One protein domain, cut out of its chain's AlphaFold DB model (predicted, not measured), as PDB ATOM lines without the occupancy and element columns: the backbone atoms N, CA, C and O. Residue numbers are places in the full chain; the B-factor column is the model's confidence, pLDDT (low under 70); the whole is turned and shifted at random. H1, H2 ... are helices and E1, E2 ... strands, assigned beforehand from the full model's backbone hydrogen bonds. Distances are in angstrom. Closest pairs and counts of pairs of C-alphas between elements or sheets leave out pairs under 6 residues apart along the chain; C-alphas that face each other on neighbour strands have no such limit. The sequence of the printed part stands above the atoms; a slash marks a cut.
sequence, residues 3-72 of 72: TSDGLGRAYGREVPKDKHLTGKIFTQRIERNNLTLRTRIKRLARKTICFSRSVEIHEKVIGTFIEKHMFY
ATOM      1  N   THR A   3      -8.908 -12.746  33.424       55.88
ATOM      2  CA  THR A   3      -8.822 -11.600  32.514       55.88
ATOM      3  C   THR A   3      -8.971 -10.310  33.303       55.88
ATOM      4  O   THR A   3      -9.944 -10.171  34.040       55.88
ATOM      5  N   SER A   4      -8.047  -9.364  33.125       59.56
ATOM      6  CA  SER A   4      -8.217  -7.987  33.601       59.56
ATOM      7  C   SER A   4      -8.025  -6.969  32.480       59.56
ATOM      8  O   SER A   4      -7.463  -7.265  31.423       59.56
ATOM      9  N   ASP A   5      -8.508  -5.762  32.730       56.44
ATOM     10  CA  ASP A   5      -8.462  -4.575  31.877       56.44
ATOM     11  C   ASP A   5      -7.110  -3.838  31.905       56.44
ATOM     12  O   ASP A   5      -6.983  -2.751  31.348       56.44
ATOM     13  N   GLY A   6      -6.068  -4.424  32.502       56.56
ATOM     14  CA  GLY A   6      -4.738  -3.812  32.533       56.56
ATOM     15  C   GLY A   6      -4.595  -2.693  33.568       56.56
ATOM     16  O   GLY A   6      -3.507  -2.133  33.701       56.56
ATOM     17  N   LEU A   7      -5.619  -2.437  34.396       56.72
ATOM     18  CA  LEU A   7      -5.508  -1.699  35.664       56.72
ATOM     19  C   LEU A   7      -4.811  -2.584  36.722       56.72
ATOM     20  O   LEU A   7      -5.287  -2.819  37.832       56.72
ATOM     21  N   GLY A   8      -3.648  -3.124  36.353       53.00
ATOM     22  CA  GLY A   8      -2.938  -4.220  37.012       53.00
ATOM     23  C   GLY A   8      -2.329  -3.903  38.379       53.00
ATOM     24  O   GLY A   8      -1.510  -4.683  38.858       53.00
ATOM     25  N   ARG A   9      -2.698  -2.796  39.038       52.69
ATOM     26  CA  ARG A   9      -2.206  -2.499  40.394       52.69
ATOM     27  C   ARG A   9      -2.924  -3.287  41.491       52.69
ATOM     28  O   ARG A   9      -2.295  -3.547  42.510       52.69
ATOM     29  N   ALA A  10      -4.183  -3.686  41.291       57.19
ATOM     30  CA  ALA A  10      -4.940  -4.438  42.299       57.19
ATOM     31  C   ALA A  10      -4.731  -5.960  42.179       57.19
ATOM     32  O   ALA A  10      -4.338  -6.607  43.140       57.19
ATOM     33  N   TYR A  11      -4.911  -6.526  40.979       53.97
ATOM     34  CA  TYR A  11      -4.893  -7.984  40.768       53.97
ATOM     35  C   TYR A  11      -3.537  -8.558  40.330       53.97
ATOM     36  O   TYR A  11      -3.356  -9.773  40.312       53.97
ATOM     37  N   GLY A  12      -2.564  -7.704  39.990       56.38
ATOM     38  CA  GLY A  12      -1.240  -8.137  39.526       56.38
ATOM     39  C   GLY A  12      -0.360  -8.783  40.605       56.38
ATOM     40  O   GLY A  12       0.659  -9.376  40.263       56.38
ATOM     41  N   ARG A  13      -0.733  -8.674  41.892       61.12
ATOM     42  CA  ARG A  13      -0.005  -9.292  43.017       61.12
ATOM     43  C   ARG A  13      -0.431 -10.728  43.312       61.12
ATOM     44  O   ARG A  13       0.398 -11.505  43.765       61.12
ATOM     45  N   GLU A  14      -1.691 -11.074  43.065       63.28
ATOM     46  CA  GLU A  14      -2.272 -12.357  43.492       63.28
ATOM     47  C   GLU A  14      -2.363 -13.385  42.357       63.28
ATOM     48  O   GLU A  14      -2.517 -14.581  42.602       63.28
ATOM     49  N   VAL A  15      -2.255 -12.941  41.101       63.62
ATOM     50  CA  VAL A  15      -2.456 -13.796  39.927       63.62
ATOM     51  C   VAL A  15      -1.125 -14.023  39.198       63.62
ATOM     52  O   VAL A  15      -0.523 -13.053  38.734       63.62
ATOM     53  N   PRO A  16      -0.672 -15.284  39.026       66.38
ATOM     54  CA  PRO A  16       0.512 -15.601  38.229       66.38
ATOM     55  C   PRO A  16       0.382 -15.058  36.800       66.38
ATOM     56  O   PRO A  16      -0.637 -15.295  36.143       66.38
ATOM     57  N   LYS A  17       1.415 -14.351  36.313       60.12
ATOM     58  CA  LYS A  17       1.430 -13.691  34.991       60.12
ATOM     59  C   LYS A  17       1.092 -14.652  33.844       60.12
ATOM     60  O   LYS A  17       0.387 -14.258  32.925       60.12
ATOM     61  N   ASP A  18       1.471 -15.923  33.963       64.56
ATOM     62  CA  ASP A  18       1.220 -16.966  32.955       64.56
ATOM     63  C   ASP A  18      -0.269 -17.316  32.780       64.56
ATOM     64  O   ASP A  18      -0.678 -17.870  31.764       64.56
ATOM     65  N   LYS A  19      -1.108 -16.996  33.774       62.41
ATOM     66  CA  LYS A  19      -2.565 -17.232  33.750       62.41
ATOM     67  C   LYS A  19      -3.365 -15.953  33.496       62.41
ATOM     68  O   LYS A  19      -4.606 -16.012  33.483       62.41
ATOM     69  N   HIS A  20      -2.670 -14.828  33.340       60.69
ATOM     70  CA  HIS A  20      -3.240 -13.501  33.207       60.69
ATOM     71  C   HIS A  20      -3.271 -13.079  31.740       60.69
ATOM     72  O   HIS A  20      -2.237 -12.802  31.141       60.69
ATOM     73  N   LEU A  21      -4.466 -13.026  31.157       61.94
ATOM     74  CA  LEU A  21      -4.642 -12.570  29.782       61.94
ATOM     75  C   LEU A  21      -5.311 -11.202  29.801       61.94
ATOM     76  O   LEU A  21      -6.469 -11.057  30.188       61.94
ATOM     77  N   THR A  22      -4.543 -10.183  29.433       57.34
ATOM     78  CA  THR A  22      -4.984  -8.790  29.402       57.34
ATOM     79  C   THR A  22      -5.566  -8.491  28.024       57.34
ATOM     80  O   THR A  22      -4.861  -8.559  27.020       57.34
ATOM     81  N   GLY A  23      -6.863  -8.184  27.945       62.56
ATOM     82  CA  GLY A  23      -7.510  -7.886  26.667       62.56
ATOM     83  C   GLY A  23      -8.990  -7.530  26.789       62.56
ATOM     84  O   GLY A  23      -9.729  -8.138  27.559       62.56
ATOM     85  N   LYS A  24      -9.445  -6.575  25.968       63.62
ATOM     86  CA  LYS A  24     -10.824  -6.039  25.980       63.62
ATOM     87  C   LYS A  24     -11.921  -7.051  25.626       63.62
ATOM     88  O   LYS A  24     -13.092  -6.828  25.923       63.62
ATOM     89  N   ILE A  25     -11.575  -8.141  24.945       62.78
ATOM     90  CA  ILE A  25     -12.555  -9.122  24.447       62.78
ATOM     91  C   ILE A  25     -13.160  -9.917  25.611       62.78
ATOM     92  O   ILE A  25     -14.371 -10.122  25.675       62.78
ATOM     93  N   PHE A  26     -12.329 -10.321  26.571       63.53
ATOM     94  CA  PHE A  26     -12.773 -11.095  27.725       63.53
ATOM     95  C   PHE A  26     -13.306 -10.204  28.861       63.53
ATOM     96  O   PHE A  26     -14.179 -10.644  29.610       63.53
ATOM     97  N   THR A  27     -12.869  -8.940  28.957       67.25
ATOM     98  CA  THR A  27     -13.419  -7.988  29.941       67.25
ATOM     99  C   THR A  27     -14.863  -7.619  29.619       67.25
ATOM    100  O   THR A  27     -15.690  -7.611  30.522       67.25
ATOM    101  N   GLN A  28     -15.217  -7.451  28.340       73.62
ATOM    102  CA  GLN A  28     -16.604  -7.189  27.935       73.62
ATOM    103  C   GLN A  28     -17.577  -8.284  28.392       73.62
ATOM    104  O   GLN A  28     -18.711  -7.989  28.767       73.62
ATOM    105  N   ARG A  29     -17.149  -9.555  28.406       77.06
ATOM    106  CA  ARG A  29     -17.977 -10.660  28.915       77.06
ATOM    107  C   ARG A  29     -18.209 -10.538  30.422       77.06
ATOM    108  O   ARG A  29     -19.336 -10.724  30.877       77.06
ATOM    109  N   ILE A  30     -17.170 -10.187  31.180       76.81
ATOM    110  CA  ILE A  30     -17.253  -9.961  32.631       76.81
ATOM    111  C   ILE A  30     -18.152  -8.753  32.929       76.81
ATOM    112  O   ILE A  30     -19.084  -8.851  33.725       76.81
ATOM    113  N   GLU A  31     -17.940  -7.637  32.235       82.25
ATOM    114  CA  GLU A  31     -18.748  -6.423  32.366       82.25
ATOM    115  C   GLU A  31     -20.222  -6.679  32.032       82.25
ATOM    116  O   GLU A  31     -21.113  -6.261  32.775       82.25
ATOM    117  N   ARG A  32     -20.505  -7.424  30.955       83.81
ATOM    118  CA  ARG A  32     -21.874  -7.776  30.555       83.81
ATOM    119  C   ARG A  32     -22.545  -8.718  31.556       83.81
ATOM    120  O   ARG A  32     -23.738  -8.553  31.830       83.81
ATOM    121  N   ASN A  33     -21.795  -9.648  32.149       83.62
ATOM    122  CA  ASN A  33     -22.282 -10.486  33.246       83.62
ATOM    123  C   ASN A  33     -22.635  -9.638  34.478       83.62
ATOM    124  O   ASN A  33     -23.741  -9.762  35.008       83.62
ATOM    125  N   ASN A  34     -21.764  -8.704  34.868       83.69
ATOM    126  CA  ASN A  34     -21.997  -7.795  35.994       83.69
ATOM    127  C   ASN A  34     -23.194  -6.858  35.751       83.69
ATOM    128  O   ASN A  34     -24.032  -6.657  36.636       83.69
ATOM    129  N   LEU A  35     -23.342  -6.329  34.532       88.25
ATOM    130  CA  LEU A  35     -24.490  -5.509  34.139       88.25
ATOM    131  C   LEU A  35     -25.804  -6.304  34.201       88.25
ATOM    132  O   LEU A  35     -26.828  -5.800  34.683       88.25
ATOM    133  N   THR A  36     -25.775  -7.554  33.740       88.00
ATOM    134  CA  THR A  36     -26.926  -8.464  33.792       88.00
ATOM    135  C   THR A  36     -27.315  -8.763  35.236       88.00
ATOM    136  O   THR A  36     -28.491  -8.638  35.582       88.00
ATOM    137  N   LEU A  37     -26.339  -9.073  36.096       85.38
ATOM    138  CA  LEU A  37     -26.545  -9.313  37.523       85.38
ATOM    139  C   LEU A  37     -27.179  -8.098  38.209       85.38
ATOM    140  O   LEU A  37     -28.219  -8.221  38.858       85.38
ATOM    141  N   ARG A  38     -26.627  -6.899  37.989       87.31
ATOM    142  CA  ARG A  38     -27.171  -5.650  38.540       87.31
ATOM    143  C   ARG A  38     -28.619  -5.416  38.114       87.31
ATOM    144  O   ARG A  38     -29.455  -5.011  38.921       87.31
ATOM    145  N   THR A  39     -28.936  -5.671  36.847       90.12
ATOM    146  CA  THR A  39     -30.299  -5.501  36.319       90.12
ATOM    147  C   THR A  39     -31.266  -6.516  36.928       90.12
ATOM    148  O   THR A  39     -32.398  -6.172  37.274       90.12
ATOM    149  N   ARG A  40     -30.809  -7.757  37.099       87.75
ATOM    150  CA  ARG A  40     -31.543  -8.857  37.728       87.75
ATOM    151  C   ARG A  40     -31.856  -8.567  39.202       87.75
ATOM    152  O   ARG A  40     -33.025  -8.634  39.572       87.75
ATOM    153  N   ILE A  41     -30.879  -8.114  39.989       85.62
ATOM    154  CA  ILE A  41     -31.071  -7.705  41.394       85.62
ATOM    155  C   ILE A  41     -32.060  -6.534  41.500       85.62
ATOM    156  O   ILE A  41     -32.993  -6.573  42.299       85.62
ATOM    157  N   LYS A  42     -31.944  -5.516  40.636       86.38
ATOM    158  CA  LYS A  42     -32.910  -4.400  40.601       86.38
ATOM    159  C   LYS A  42     -34.336  -4.846  40.264       86.38
ATOM    160  O   LYS A  42     -35.299  -4.246  40.734       86.38
ATOM    161  N   ARG A  43     -34.501  -5.856  39.404       87.31
ATOM    162  CA  ARG A  43     -35.818  -6.438  39.100       87.31
ATOM    163  C   ARG A  43     -36.356  -7.244  40.277       87.31
ATOM    164  O   ARG A  43     -37.543  -7.128  40.552       87.31
ATOM    165  N   LEU A  44     -35.496  -8.009  40.950       84.38
ATOM    166  CA  LEU A  44     -35.844  -8.760  42.154       84.38
ATOM    167  C   LEU A  44     -36.413  -7.818  43.218       84.38
ATOM    168  O   LEU A  44     -37.574  -7.967  43.574       84.38
ATOM    169  N   ALA A  45     -35.665  -6.773  43.585       83.12
ATOM    170  CA  ALA A  45     -36.077  -5.773  44.572       83.12
ATOM    171  C   ALA A  45     -37.432  -5.109  44.249       83.12
ATOM    172  O   ALA A  45     -38.255  -4.900  45.137       83.12
ATOM    173  N   ARG A  46     -37.701  -4.819  42.964       83.44
ATOM    174  CA  ARG A  46     -38.985  -4.247  42.521       83.44
ATOM    175  C   ARG A  46     -40.147  -5.240  42.563       83.44
ATOM    176  O   ARG A  46     -41.261  -4.833  42.861       83.44
ATOM    177  N   LYS A  47     -39.914  -6.518  42.243       79.00
ATOM    178  CA  LYS A  47     -40.955  -7.562  42.272       79.00
ATOM    179  C   LYS A  47     -41.325  -7.972  43.693       79.00
ATOM    180  O   LYS A  47     -42.483  -8.260  43.952       79.00
ATOM    181  N   THR A  48     -40.349  -8.008  44.594       72.25
ATOM    182  CA  THR A  48     -40.543  -8.405  45.994       72.25
ATOM    183  C   THR A  48     -40.930  -7.230  46.899       72.25
ATOM    184  O   THR A  48     -40.931  -7.396  48.114       72.25
ATOM    185  N   ILE A  49     -41.253  -6.059  46.318       63.53
ATOM    186  CA  ILE A  49     -41.652  -4.816  47.007       63.53
ATOM    187  C   ILE A  49     -40.687  -4.423  48.138       63.53
ATOM    188  O   ILE A  49     -41.123  -3.945  49.173       63.53
ATOM    189  N   CYS A  50     -39.383  -4.667  47.958       60.72
ATOM    190  CA  CYS A  50     -38.359  -4.523  48.993       60.72
ATOM    191  C   CYS A  50     -38.828  -4.936  50.406       60.72
ATOM    192  O   CYS A  50     -39.171  -4.111  51.241       60.72
ATOM    193  N   PHE A  51     -38.618  -6.221  50.691       61.22
ATOM    194  CA  PHE A  51     -37.768  -6.619  51.807       61.22
ATOM    195  C   PHE A  51     -38.342  -6.392  53.223       61.22
ATOM    196  O   PHE A  51     -38.292  -5.309  53.793       61.22
ATOM    197  N   SER A  52     -38.810  -7.503  53.813       63.78
ATOM    198  CA  SER A  52     -38.946  -7.722  55.264       63.78
ATOM    199  C   SER A  52     -37.906  -6.939  56.079       63.78
ATOM    200  O   SER A  52     -36.762  -6.806  55.666       63.78
ATOM    201  N   ARG A  53     -38.244  -6.469  57.282       74.69
ATOM    202  CA  ARG A  53     -37.301  -5.707  58.124       74.69
ATOM    203  C   ARG A  53     -36.040  -6.502  58.525       74.69
ATOM    204  O   ARG A  53     -35.084  -5.899  58.997       74.69
ATOM    205  N   SER A  54     -36.037  -7.828  58.350       81.19
ATOM    206  CA  SER A  54     -34.919  -8.705  58.716       81.19
ATOM    207  C   SER A  54     -33.858  -8.813  57.618       81.19
ATOM    208  O   SER A  54     -34.153  -9.208  56.490       81.19
ATOM    209  N   VAL A  55     -32.607  -8.535  57.991       81.69
ATOM    210  CA  VAL A  55     -31.420  -8.657  57.132       81.69
ATOM    211  C   VAL A  55     -31.127 -10.116  56.758       81.69
ATOM    212  O   VAL A  55     -30.773 -10.377  55.612       81.69
ATOM    213  N   GLU A  56     -31.370 -11.077  57.656       83.56
ATOM    214  CA  GLU A  56     -31.127 -12.509  57.387       83.56
ATOM    215  C   GLU A  56     -31.935 -13.033  56.194       83.56
ATOM    216  O   GLU A  56     -31.473 -13.872  55.419       83.56
ATOM    217  N   ILE A  57     -33.168 -12.542  56.038       82.50
ATOM    218  CA  ILE A  57     -34.031 -12.933  54.921       82.50
ATOM    219  C   ILE A  57     -33.460 -12.382  53.613       82.50
ATOM    220  O   ILE A  57     -33.479 -13.082  52.600       82.50
ATOM    221  N   HIS A  58     -32.899 -11.171  53.629       80.19
ATOM    222  CA  HIS A  58     -32.273 -10.578  52.443       80.19
ATOM    223  C   HIS A  58     -31.045 -11.348  52.028       80.19
ATOM    224  O   HIS A  58     -30.908 -11.662  50.850       80.19
ATOM    225  N   GLU A  59     -30.194 -11.704  52.983       84.81
ATOM    226  CA  GLU A  59     -28.996 -12.491  52.712       84.81
ATOM    227  C   GLU A  59     -29.346 -13.858  52.118       84.81
ATOM    228  O   GLU A  59     -28.789 -14.227  51.084       84.81
ATOM    229  N   LYS A  60     -30.338 -14.571  52.671       87.19
ATOM    230  CA  LYS A  60     -30.797 -15.856  52.111       87.19
ATOM    231  C   LYS A  60     -31.401 -15.715  50.713       87.19
ATOM    232  O   LYS A  60     -31.102 -16.514  49.824       87.19
ATOM    233  N   VAL A  61     -32.246 -14.708  50.487       84.31
ATOM    234  CA  VAL A  61     -32.888 -14.482  49.180       84.31
ATOM    235  C   VAL A  61     -31.858 -14.073  48.127       84.31
ATOM    236  O   VAL A  61     -31.902 -14.564  47.003       84.31
ATOM    237  N   ILE A  62     -30.903 -13.210  48.474       84.62
ATOM    238  CA  ILE A  62     -29.825 -12.802  47.569       84.62
ATOM    239  C   ILE A  62     -28.877 -13.978  47.303       84.62
ATOM    240  O   ILE A  62     -28.523 -14.205  46.147       84.62
ATOM    241  N   GLY A  63     -28.520 -14.759  48.326       86.38
ATOM    242  CA  GLY A  63     -27.670 -15.945  48.199       86.38
ATOM    243  C   GLY A  63     -28.266 -16.988  47.253       86.38
ATOM    244  O   GLY A  63     -27.642 -17.339  46.252       86.38
ATOM    245  N   THR A  64     -29.518 -17.391  47.490       86.62
ATOM    246  CA  THR A  64     -30.243 -18.331  46.611       86.62
ATOM    247  C   THR A  64     -30.434 -17.786  45.191       86.62
ATOM    248  O   THR A  64     -30.383 -18.535  44.212       86.62
ATOM    249  N   PHE A  65     -30.619 -16.472  45.041       84.56
ATOM    250  CA  PHE A  65     -30.726 -15.831  43.734       84.56
ATOM    251  C   PHE A  65     -29.413 -15.877  42.946       84.56
ATOM    252  O   PHE A  65     -29.431 -16.154  41.746       84.56
ATOM    253  N   ILE A  66     -28.283 -15.601  43.602       83.69
ATOM    254  CA  ILE A  66     -26.950 -15.664  42.990       83.69
ATOM    255  C   ILE A  66     -26.635 -17.103  42.576       83.69
ATOM    256  O   ILE A  66     -26.254 -17.320  41.426       83.69
ATOM    257  N   GLU A  67     -26.873 -18.073  43.461       84.56
ATOM    258  CA  GLU A  67     -26.655 -19.500  43.194       84.56
ATOM    259  C   GLU A  67     -27.401 -19.962  41.931       84.56
ATOM    260  O   GLU A  67     -26.804 -20.524  41.013       84.56
ATOM    261  N   LYS A  68     -28.683 -19.598  41.810       82.19
ATOM    262  CA  LYS A  68     -29.535 -19.971  40.671       82.19
ATOM    263  C   LYS A  68     -29.176 -19.284  39.349       82.19
ATOM    264  O   LYS A  68     -29.505 -19.802  38.283       82.19
ATOM    265  N   HIS A  69     -28.595 -18.086  39.385       77.25
ATOM    266  CA  HIS A  69     -28.444 -17.238  38.197       77.25
ATOM    267  C   HIS A  69     -27.006 -17.022  37.717       77.25
ATOM    268  O   HIS A  69     -26.850 -16.480  36.617       77.25
ATOM    269  N   MET A  70     -25.994 -17.367  38.519       69.75
ATOM    270  CA  MET A  70     -24.578 -17.152  38.193       69.75
ATOM    271  C   MET A  70     -23.790 -18.442  37.937       69.75
ATOM    272  O   MET A  70     -22.771 -18.365  37.255       69.75
ATOM    273  N   PHE A  71     -24.240 -19.597  38.442       59.41
ATOM    274  CA  PHE A  71     -23.518 -20.877  38.341       59.41
ATOM    275  C   PHE A  71     -24.145 -21.892  37.367       59.41
ATOM    276  O   PHE A  71     -23.772 -23.063  37.393       59.41
ATOM    277  N   TYR A  72     -25.064 -21.452  36.501       50.41
ATOM    278  CA  TYR A  72     -25.630 -22.249  35.405       50.41
ATOM    279  C   TYR A  72     -25.276 -21.635  34.049       50.41
ATOM    280  O   TYR A  72     -25.323 -20.383  33.949       50.41
TER     281      TYR A  72
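Overview. This is residues 3 to 72 of the 72 residues of the protein "Transposase" of Shigella dysenteriae 1617 (UniProt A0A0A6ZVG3). One long helix, H1, makes the longest axis; at its first end sits a loop-rich head with the short strand E1, and past its other end the shorter H2 folds back toward it without touching. The printed part has 70 residues with one named strand and two named helices, in the order E1, H1, H2 along the chain, and its class is mostly helix; the whole is only just loose, close to extended, with a radius of gyration of the C-alphas of 16.4 A and spans of 46 by 22 by 22 A.

Along the chain. Find C-alpha 24 at (-10.824, -6.039, 25.980); from there H1, residues 24 to 47, runs 34.3 A. H2, residues 55 to 70, runs 21.9 A to C-alpha 70 at (-24.578, -17.152, 38.193). E1 is residues 20 to 22.

Arrangement. H1 and H2 are near each other, their closest C-alphas 8.1 A apart. E1 and H1 meet only through their tight link; E1 and H2 are apart. E1 pairs with no named strand, but residues 3 to 4 pair, parallel, with its residues 21 to 22. Every O i to N i+4 pair is within hydrogen-bond range in H2, 19 of 20 in H1.

Size, cuts and confidence. The printed part has no cut. Residues 3 to 27, 49 to 52 and 70 to 72 have pLDDT under 70.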